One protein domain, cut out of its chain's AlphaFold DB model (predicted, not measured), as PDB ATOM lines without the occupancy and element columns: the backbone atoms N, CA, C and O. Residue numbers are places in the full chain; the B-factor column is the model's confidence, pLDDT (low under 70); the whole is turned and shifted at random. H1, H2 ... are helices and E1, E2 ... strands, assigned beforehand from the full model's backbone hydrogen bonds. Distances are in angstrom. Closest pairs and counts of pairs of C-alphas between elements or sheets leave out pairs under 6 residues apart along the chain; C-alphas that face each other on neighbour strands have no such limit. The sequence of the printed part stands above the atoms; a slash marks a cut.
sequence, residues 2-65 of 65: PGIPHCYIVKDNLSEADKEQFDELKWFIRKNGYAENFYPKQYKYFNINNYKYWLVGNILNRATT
ATOM      1  N   PRO A   2      44.242 -23.183  32.699       51.31
ATOM      2  CA  PRO A   2      45.677 -23.330  32.982       51.31
ATOM      3  C   PRO A   2      46.042 -24.329  34.103       51.31
ATOM      4  O   PRO A   2      47.211 -24.438  34.441       51.31
ATOM      5  N   GLY A   3      45.075 -25.052  34.686       60.53
ATOM      6  CA  GLY A   3      45.308 -25.895  35.872       60.53
ATOM      7  C   GLY A   3      45.458 -27.400  35.629       60.53
ATOM      8  O   GLY A   3      45.808 -28.121  36.555       60.53
ATOM      9  N   ILE A   4      45.181 -27.894  34.419       65.69
ATOM     10  CA  ILE A   4      45.298 -29.323  34.095       65.69
ATOM     11  C   ILE A   4      46.213 -29.434  32.876       65.69
ATOM     12  O   ILE A   4      45.794 -29.012  31.791       65.69
ATOM     13  N   PRO A   5      47.450 -29.946  33.016       76.44
ATOM     14  CA  PRO A   5      48.295 -30.202  31.862       76.44
ATOM     15  C   PRO A   5      47.579 -31.209  30.962       76.44
ATOM     16  O   PRO A   5      47.172 -32.283  31.400       76.44
ATOM     17  N   HIS A   6      47.368 -30.827  29.709       80.12
ATOM     18  CA  HIS A   6      46.703 -31.655  28.718       80.12
ATOM     19  C   HIS A   6      47.466 -31.565  27.403       80.12
ATOM     20  O   HIS A   6      47.923 -30.495  27.002       80.12
ATOM     21  N   CYS A   7      47.577 -32.701  26.726       84.56
ATOM     22  CA  CYS A   7      48.075 -32.797  25.363       84.56
ATOM     23  C   CYS A   7      46.943 -33.337  24.493       84.56
ATOM     24  O   CYS A   7      46.112 -34.117  24.962       84.56
ATOM     25  N   TYR A   8      46.902 -32.925  23.231       88.00
ATOM     26  CA  TYR A   8      45.955 -33.466  22.266       88.00
ATOM     27  C   TYR A   8      46.699 -34.021  21.061       88.00
ATOM     28  O   TYR A   8      47.714 -33.480  20.628       88.00
ATOM     29  N   ILE A   9      46.150 -35.096  20.511       89.62
ATOM     30  CA  ILE A   9      46.578 -35.684  19.248       89.62
ATOM     31  C   ILE A   9      45.442 -35.462  18.254       89.62
ATOM     32  O   ILE A   9      44.268 -35.634  18.586       89.62
ATOM     33  N   VAL A  10      45.785 -35.036  17.041       89.88
ATOM     34  CA  VAL A  10      44.827 -34.793  15.958       89.88
ATOM     35  C   VAL A  10      44.993 -35.913  14.950       89.88
ATOM     36  O   VAL A  10      46.081 -36.066  14.406       89.88
ATOM     37  N   LYS A  11      43.922 -36.672  14.691       91.06
ATOM     38  CA  LYS A  11      43.964 -37.832  13.790       91.06
ATOM     39  C   LYS A  11      44.557 -37.494  12.416       91.06
ATOM     40  O   LYS A  11      45.337 -38.270  11.881       91.06
ATOM     41  N   ASP A  12      44.233 -36.326  11.875       90.19
ATOM     42  CA  ASP A  12      44.686 -35.914  10.541       90.19
ATOM     43  C   ASP A  12      46.199 -35.647  10.465       90.19
ATOM     44  O   ASP A  12      46.765 -35.676   9.377       90.19
ATOM     45  N   ASN A  13      46.862 -35.452  11.610       92.88
ATOM     46  CA  ASN A  13      48.309 -35.234  11.695       92.88
ATOM     47  C   ASN A  13      49.103 -36.536  11.914       92.88
ATOM     48  O   ASN A  13      50.318 -36.482  12.085       92.88
ATOM     49  N   LEU A  14      48.429 -37.687  11.984       93.69
ATOM     50  CA  LEU A  14      49.044 -38.984  12.252       93.69
ATOM     51  C   LEU A  14      49.432 -39.718  10.963       93.69
ATOM     52  O   LEU A  14      48.848 -39.482   9.902       93.69
ATOM     53  N   SER A  15      50.384 -40.648  11.074       95.94
ATOM     54  CA  SER A  15      50.634 -41.645  10.027       95.94
ATOM     55  C   SER A  15      49.424 -42.583   9.873       95.94
ATOM     56  O   SER A  15      48.608 -42.687  10.786       95.94
ATOM     57  N   GLU A  16      49.287 -43.289   8.746       93.44
ATOM     58  CA  GLU A  16      48.167 -44.233   8.562       93.44
ATOM     59  C   GLU A  16      48.145 -45.338   9.631       93.44
ATOM     60  O   GLU A  16      47.088 -45.626  10.186       93.44
ATOM     61  N   ALA A  17      49.311 -45.876  10.008       92.81
ATOM     62  CA  ALA A  17      49.413 -46.874  11.077       92.81
ATOM     63  C   ALA A  17      48.945 -46.319  12.438       92.81
ATOM     64  O   ALA A  17      48.217 -46.980  13.178       92.81
ATOM     65  N   ASP A  18      49.299 -45.072  12.755       95.12
ATOM     66  CA  ASP A  18      48.872 -44.433  14.005       95.12
ATOM     67  C   ASP A  18      47.378 -44.062  13.988       95.12
ATOM     68  O   ASP A  18      46.730 -44.024  15.037       95.12
ATOM     69  N   LYS A  19      46.790 -43.800  12.810       95.62
ATOM     70  CA  LYS A  19      45.344 -43.546  12.666       95.62
ATOM     71  C   LYS A  19      44.510 -44.773  13.027       95.62
ATOM     72  O   LYS A  19      43.442 -44.599  13.618       95.62
ATOM     73  N   GLU A  20      44.982 -45.974  12.699       95.62
ATOM     74  CA  GLU A  20      44.326 -47.230  13.081       95.62
ATOM     75  C   GLU A  20      44.312 -47.386  14.607       95.62
ATOM     76  O   GLU A  20      43.241 -47.513  15.205       95.62
ATOM     77  N   GLN A  21      45.471 -47.228  15.258       94.62
ATOM     78  CA  GLN A  21      45.577 -47.269  16.723       94.62
ATOM     79  C   GLN A  21      44.713 -46.194  17.403       94.62
ATOM     80  O   GLN A  21      44.076 -46.438  18.432       94.62
ATOM     81  N   PHE A  22      44.648 -44.996  16.817       94.00
ATOM     82  CA  PHE A  22      43.781 -43.923  17.295       94.00
ATOM     83  C   PHE A  22      42.299 -44.329  17.258       94.00
ATOM     84  O   PHE A  22      41.560 -44.070  18.215       94.00
ATOM     85  N   ASP A  23      41.839 -44.957  16.171       94.19
ATOM     86  CA  ASP A  23      40.453 -45.412  16.039       94.19
ATOM     87  C   ASP A  23      40.124 -46.572  16.989       94.19
ATOM     88  O   ASP A  23      39.025 -46.595  17.557       94.19
ATOM     89  N   GLU A  24      41.063 -47.490  17.219       94.62
ATOM     90  CA  GLU A  24      40.919 -48.560  18.210       94.62
ATOM     91  C   GLU A  24      40.754 -47.994  19.623       94.62
ATOM     92  O   GLU A  24      39.774 -48.308  20.309       94.62
ATOM     93  N   LEU A  25      41.642 -47.081  20.037       93.56
ATOM     94  CA  LEU A  25      41.542 -46.405  21.333       93.56
ATOM     95  C   LEU A  25      40.219 -45.638  21.449       93.56
ATOM     96  O   LEU A  25      39.534 -45.700  22.473       93.56
ATOM     97  N   LYS A  26      39.812 -44.943  20.384       93.25
ATOM     98  CA  LYS A  26      38.539 -44.219  20.331       93.25
ATOM     99  C   LYS A  26      37.348 -45.147  20.563       93.25
ATOM    100  O   LYS A  26      36.448 -44.812  21.340       93.25
ATOM    101  N   TRP A  27      37.310 -46.299  19.902       95.12
ATOM    102  CA  TRP A  27      36.256 -47.291  20.114       95.12
ATOM    103  C   TRP A  27      36.286 -47.868  21.523       95.12
ATOM    104  O   TRP A  27      35.236 -47.990  22.163       95.12
ATOM    105  N   PHE A  28      37.479 -48.145  22.035       95.81
ATOM    106  CA  PHE A  28      37.669 -48.669  23.373       95.81
ATOM    107  C   PHE A  28      37.133 -47.710  24.449       95.81
ATOM    108  O   PHE A  28      36.329 -48.121  25.287       95.81
ATOM    109  N   ILE A  29      37.480 -46.419  24.385       95.12
ATOM    110  CA  ILE A  29      36.981 -45.391  25.318       95.12
ATOM    111  C   ILE A  29      35.460 -45.240  25.202       95.12
ATOM    112  O   ILE A  29      34.763 -45.101  26.205       95.12
ATOM    113  N   ARG A  30      34.897 -45.304  23.988       93.31
ATOM    114  CA  ARG A  30      33.439 -45.240  23.801       93.31
ATOM    115  C   ARG A  30      32.713 -46.394  24.484       93.31
ATOM    116  O   ARG A  30      31.626 -46.167  25.019       93.31
ATOM    117  N   LYS A  31      33.281 -47.599  24.455       96.31
ATOM    118  CA  LYS A  31      32.667 -48.806  25.021       96.31
ATOM    119  C   LYS A  31      32.879 -48.927  26.532       96.31
ATOM    120  O   LYS A  31      31.930 -49.255  27.232       96.31
ATOM    121  N   ASN A  32      34.089 -48.645  27.013       96.56
ATOM    122  CA  ASN A  32      34.515 -48.942  28.387       96.56
ATOM    123  C   ASN A  32      34.690 -47.697  29.273       96.56
ATOM    124  O   ASN A  32      34.956 -47.821  30.465       96.56
ATOM    125  N   GLY A  33      34.591 -46.499  28.697       95.75
ATOM    126  CA  GLY A  33      34.736 -45.242  29.421       95.75
ATOM    127  C   GLY A  33      33.557 -44.912  30.331       95.75
ATOM    128  O   GLY A  33      32.445 -45.418  30.165       95.75
ATOM    129  N   TYR A  34      33.804 -43.996  31.259       95.88
ATOM    130  CA  TYR A  34      32.819 -43.447  32.181       95.88
ATOM    131  C   TYR A  34      32.458 -42.010  31.793       95.88
ATOM    132  O   TYR A  34      33.229 -41.311  31.133       95.88
ATOM    133  N   ALA A  35      31.258 -41.575  32.166       94.88
ATOM    134  CA  ALA A  35      30.821 -40.205  31.943       94.88
ATOM    135  C   ALA A  35      31.373 -39.289  33.044       94.88
ATOM    136  O   ALA A  35      31.229 -39.588  34.226       94.88
ATOM    137  N   GLU A  36      31.966 -38.162  32.661       93.38
ATOM    138  CA  GLU A  36      32.390 -37.112  33.590       93.38
ATOM    139  C   GLU A  36      32.180 -35.741  32.941       93.38
ATOM    140  O   GLU A  36      32.209 -35.595  31.714       93.38
ATOM    141  N   ASN A  37      31.925 -34.734  33.773       89.50
ATOM    142  CA  ASN A  37      31.670 -33.379  33.315       89.50
ATOM    143  C   ASN A  37      32.971 -32.577  33.234       89.50
ATOM    144  O   ASN A  37      33.744 -32.509  34.186       89.50
ATOM    145  N   PHE A  38      33.152 -31.894  32.112       84.06
ATOM    146  CA  PHE A  38      34.121 -30.829  31.921       84.06
ATOM    147  C   PHE A  38      33.361 -29.512  31.750       84.06
ATOM    148  O   PHE A  38      32.811 -29.214  30.683       84.06
ATOM    149  N   TYR A  39      33.287 -28.735  32.834       84.88
ATOM    150  CA  TYR A  39      32.368 -27.598  32.957       84.88
ATOM    151  C   TYR A  39      30.911 -28.012  32.609       84.88
ATOM    152  O   TYR A  39      30.479 -29.011  33.186       84.88
ATOM    153  N   PRO A  40      30.114 -27.348  31.727       89.38
ATOM    154  CA  PRO A  40      28.736 -27.784  31.492       89.38
ATOM    155  C   PRO A  40      28.634 -28.973  30.525       89.38
ATOM    156  O   PRO A  40      27.528 -29.411  30.225       89.38
ATOM    157  N   LYS A  41      29.752 -29.461  29.966       87.31
ATOM    158  CA  LYS A  41      29.747 -30.507  28.938       87.31
ATOM    159  C   LYS A  41      30.147 -31.849  29.532       87.31
ATOM    160  O   LYS A  41      31.180 -31.952  30.180       87.31
ATOM    161  N   GLN A  42      29.366 -32.884  29.251       90.88
ATOM    162  CA  GLN A  42      29.710 -34.255  29.612       90.88
ATOM    163  C   GLN A  42      30.517 -34.915  28.489       90.88
ATOM    164  O   GLN A  42      30.140 -34.839  27.318       90.88
ATOM    165  N   TYR A  43      31.605 -35.591  28.853       91.38
ATOM    166  CA  TYR A  43      32.417 -36.392  27.938       91.38
ATOM    167  C   TYR A  43      32.576 -37.821  28.468       91.38
ATOM    168  O   TYR A  43      32.341 -38.094  29.647       91.38
ATOM    169  N   LYS A  44      32.985 -38.738  27.582       93.88
ATOM    170  CA  LYS A  44      33.441 -40.076  27.973       93.88
ATOM    171  C   LYS A  44      34.942 -40.063  28.217       93.88
ATOM    172  O   LYS A  44      35.715 -39.773  27.301       93.88
ATOM    173  N   TYR A  45      35.310 -40.417  29.437       93.81
ATOM    174  CA  TYR A  45      36.674 -40.508  29.918       93.81
ATOM    175  C   TYR A  45      37.084 -41.960  30.129       93.81
ATOM    176  O   TYR A  45      36.253 -42.831  30.383       93.81
ATOM    177  N   PHE A  46      38.380 -42.219  30.046       96.25
ATOM    178  CA  PHE A  46      38.971 -43.496  30.409       96.25
ATOM    179  C   PHE A  46      40.339 -43.260  31.044       96.25
ATOM    180  O   PHE A  46      41.095 -42.408  30.579       96.25
ATOM    181  N   ASN A  47      40.662 -44.006  32.099       94.88
ATOM    182  CA  ASN A  47      41.934 -43.862  32.801       94.88
ATOM    183  C   ASN A  47      42.853 -45.030  32.440       94.88
ATOM    184  O   ASN A  47      42.454 -46.185  32.567       94.88
ATOM    185  N   ILE A  48      44.082 -44.728  32.024       92.88
ATOM    186  CA  ILE A  48      45.155 -45.715  31.857       92.88
ATOM    187  C   ILE A  48      46.305 -45.256  32.741       92.88
ATOM    188  O   ILE A  48      46.878 -44.187  32.518       92.88
ATOM    189  N   ASN A  49      46.648 -46.061  33.745       92.00
ATOM    190  CA  ASN A  49      47.633 -45.701  34.766       92.00
ATOM    191  C   ASN A  49      47.285 -44.338  35.401       92.00
ATOM    192  O   ASN A  49      46.165 -44.135  35.865       92.00
ATOM    193  N   ASN A  50      48.224 -43.390  35.372       91.06
ATOM    194  CA  ASN A  50      48.067 -42.047  35.935       91.06
ATOM    195  C   ASN A  50      47.503 -41.024  34.933       91.06
ATOM    196  O   ASN A  50      47.483 -39.830  35.226       91.06
ATOM    197  N   TYR A  51      47.073 -41.466  33.748       90.50
ATOM    198  CA  TYR A  51      46.600 -40.589  32.680       90.50
ATOM    199  C   TYR A  51      45.101 -40.751  32.446       90.50
ATOM    200  O   TYR A  51      44.562 -41.859  32.423       90.50
ATOM    201  N   LYS A  52      44.440 -39.616  32.227       92.50
ATOM    202  CA  LYS A  52      43.021 -39.522  31.890       92.50
ATOM    203  C   LYS A  52      42.892 -39.158  30.411       92.50
ATOM    204  O   LYS A  52      43.365 -38.106  29.990       92.50
ATOM    205  N   TYR A  53      42.234 -40.014  29.639       93.31
ATOM    206  CA  TYR A  53      42.005 -39.855  28.204       93.31
ATOM    207  C   TYR A  53      40.539 -39.548  27.946       93.31
ATOM    208  O   TYR A  53      39.654 -40.103  28.594       93.31
ATOM    209  N   TRP A  54      40.272 -38.692  26.968       92.12
ATOM    210  CA  TRP A  54      38.925 -38.443  26.476       92.12
ATOM    211  C   TRP A  54      38.961 -38.085  25.004       92.12
ATOM    212  O   TRP A  54      39.985 -37.688  24.449       92.12
ATOM    213  N   LEU A  55      37.806 -38.227  24.368       88.81
ATOM    214  CA  LEU A  55      37.632 -37.905  22.964       88.81
ATOM    215  C   LEU A  55      36.936 -36.561  22.849       88.81
ATOM    216  O   LEU A  55      35.837 -36.372  23.374       88.81
ATOM    217  N   VAL A  56      37.550 -35.647  22.108       84.00
ATOM    218  CA  VAL A  56      36.878 -34.429  21.666       84.00
ATOM    219  C   VAL A  56      36.331 -34.683  20.267       84.00
ATOM    220  O   VAL A  56      37.023 -35.227  19.407       84.00
ATOM    221  N   GLY A  57      35.053 -34.358  20.056       77.94
ATOM    222  CA  GLY A  57      34.429 -34.430  18.736       77.94
ATOM    223  C   GLY A  57      35.079 -33.468  17.739       77.94
ATOM    224  O   GLY A  57      35.998 -32.726  18.081       77.94
ATOM    225  N   ASN A  58      34.581 -33.461  16.504       71.12
ATOM    226  CA  ASN A  58      35.125 -32.584  15.473       71.12
ATOM    227  C   ASN A  58      34.937 -31.111  15.888       71.12
ATOM    228  O   ASN A  58      33.806 -30.641  16.023       71.12
ATOM    229  N   ILE A  59      36.035 -30.400  16.155       67.44
ATOM    230  CA  ILE A  59      35.994 -28.987  16.538       67.44
ATOM    231  C   ILE A  59      35.995 -28.174  15.245       67.44
ATOM    232  O   ILE A  59      37.052 -27.881  14.698       67.44
ATOM    233  N   LEU A  60      34.804 -27.824  14.756       55.00
ATOM    234  CA  LEU A  60      34.637 -27.086  13.497       55.00
ATOM    235  C   LEU A  60      35.188 -25.648  13.552       55.00
ATOM    236  O   LEU A  60      35.565 -25.104  12.524       55.00
ATOM    237  N   ASN A  61      35.309 -25.066  14.749       51.22
ATOM    238  CA  ASN A  61      35.825 -23.713  14.956       51.22
ATOM    239  C   ASN A  61      37.101 -23.754  15.804       51.22
ATOM    240  O   ASN A  61      37.082 -23.386  16.981       51.22
ATOM    241  N   ARG A  62      38.221 -24.219  15.237       52.38
ATOM    242  CA  ARG A  62      39.517 -23.830  15.813       52.38
ATOM    243  C   ARG A  62      39.666 -22.331  15.594       52.38
ATOM    244  O   ARG A  62      39.718 -21.888  14.455       52.38
ATOM    245  N   ALA A  63      39.746 -21.562  16.676       45.97
ATOM    246  CA  ALA A  63      40.332 -20.237  16.591       45.97
ATOM    247  C   ALA A  63      41.808 -20.434  16.209       45.97
ATOM    248  O   ALA A  63      42.613 -20.868  17.031       45.97
ATOM    249  N   THR A  64      42.140 -20.213  14.940       39.16
ATOM    250  CA  THR A  64      43.520 -19.978  14.514       39.16
ATOM    251  C   THR A  64      43.983 -18.707  15.211       39.16
ATOM    252  O   THR A  64      43.377 -17.654  15.015       39.16
ATOM    253  N   THR A  65      44.979 -18.840  16.083       39.94
ATOM    254  CA  THR A  65      45.712 -17.702  16.655       39.94
ATOM    255  C   THR A  65      46.973 -17.499  15.837       39.94
ATOM    256  O   THR A  65      47.523 -18.534  15.393       39.94
TER     257      THR A  65
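Overview. This is residues 2 to 65 of the 65 residues of an uncharacterized protein of Candidatus Levybacteria bacterium RIFCSPLOWO2_12_FULL_37_14 (UniProt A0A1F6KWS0). A small three-stranded sheet, E1 E2 E3, is covered on one face by the last part of a single helix, H1, which crosses its strands; a long stretch with no named element, residues 2 to 15, leads into the helix, and the tail, residues 59 to 65, sticks out. The 64 printed residues hold, in order, H1, E1, E2 and E3, mixed helices and strands; the sheet, in that strand order, is antiparallel. The whole is only just loose, close to compact, with a radius of gyration of the C-alphas of 12.9 A and spans of 34 by 33 by 21 A.

Along the chain. The printed part begins at Pro 2, C-alpha (45.677, -23.330, 32.982). H1, residues 16 to 32, starts at C-alpha (48.167, -44.233, 8.562) and is 24.5 A long. E1, residues 34 to 38, measures 12.7 A; E2, residues 41 to 48, 21.8 A; E3, residues 51 to 54, 10.1 A, ending at C-alpha (38.925, -38.443, 26.476).

Arrangement. The strands form a meander, each the antiparallel neighbour of the one before, in two hairpins. E2 pairs staggered: its residues 41 to 45 with E1, for instance N 36 and O 43 at 3.0 A, and 45 to 48 with E3, for instance N 53 and O 46 at 2.8 A. E1 and E3 are apart. In two layers, H1 is on one face of the sheet, over E2 and E3 at a height of 11.4 A, across the strands at 76 degrees to E2 on the local plane. The closest C-alphas of H1 and E2 are those of Ile 29 and Phe 46, 5.8 A apart. In H1 every O i to N i+4 pair is within hydrogen-bond range.

Size, cuts and confidence. The C-alphas farthest apart, of Asn 32 and Thr 65, are 35.2 A apart. The printed part has no cut, and the three links between elements are tight. The sheet is only just strongly twisted, its C-alphas up to 4.2 A off its best plane. The model's pLDDT is under 70 at residues 2 to 4 and 59 to 65.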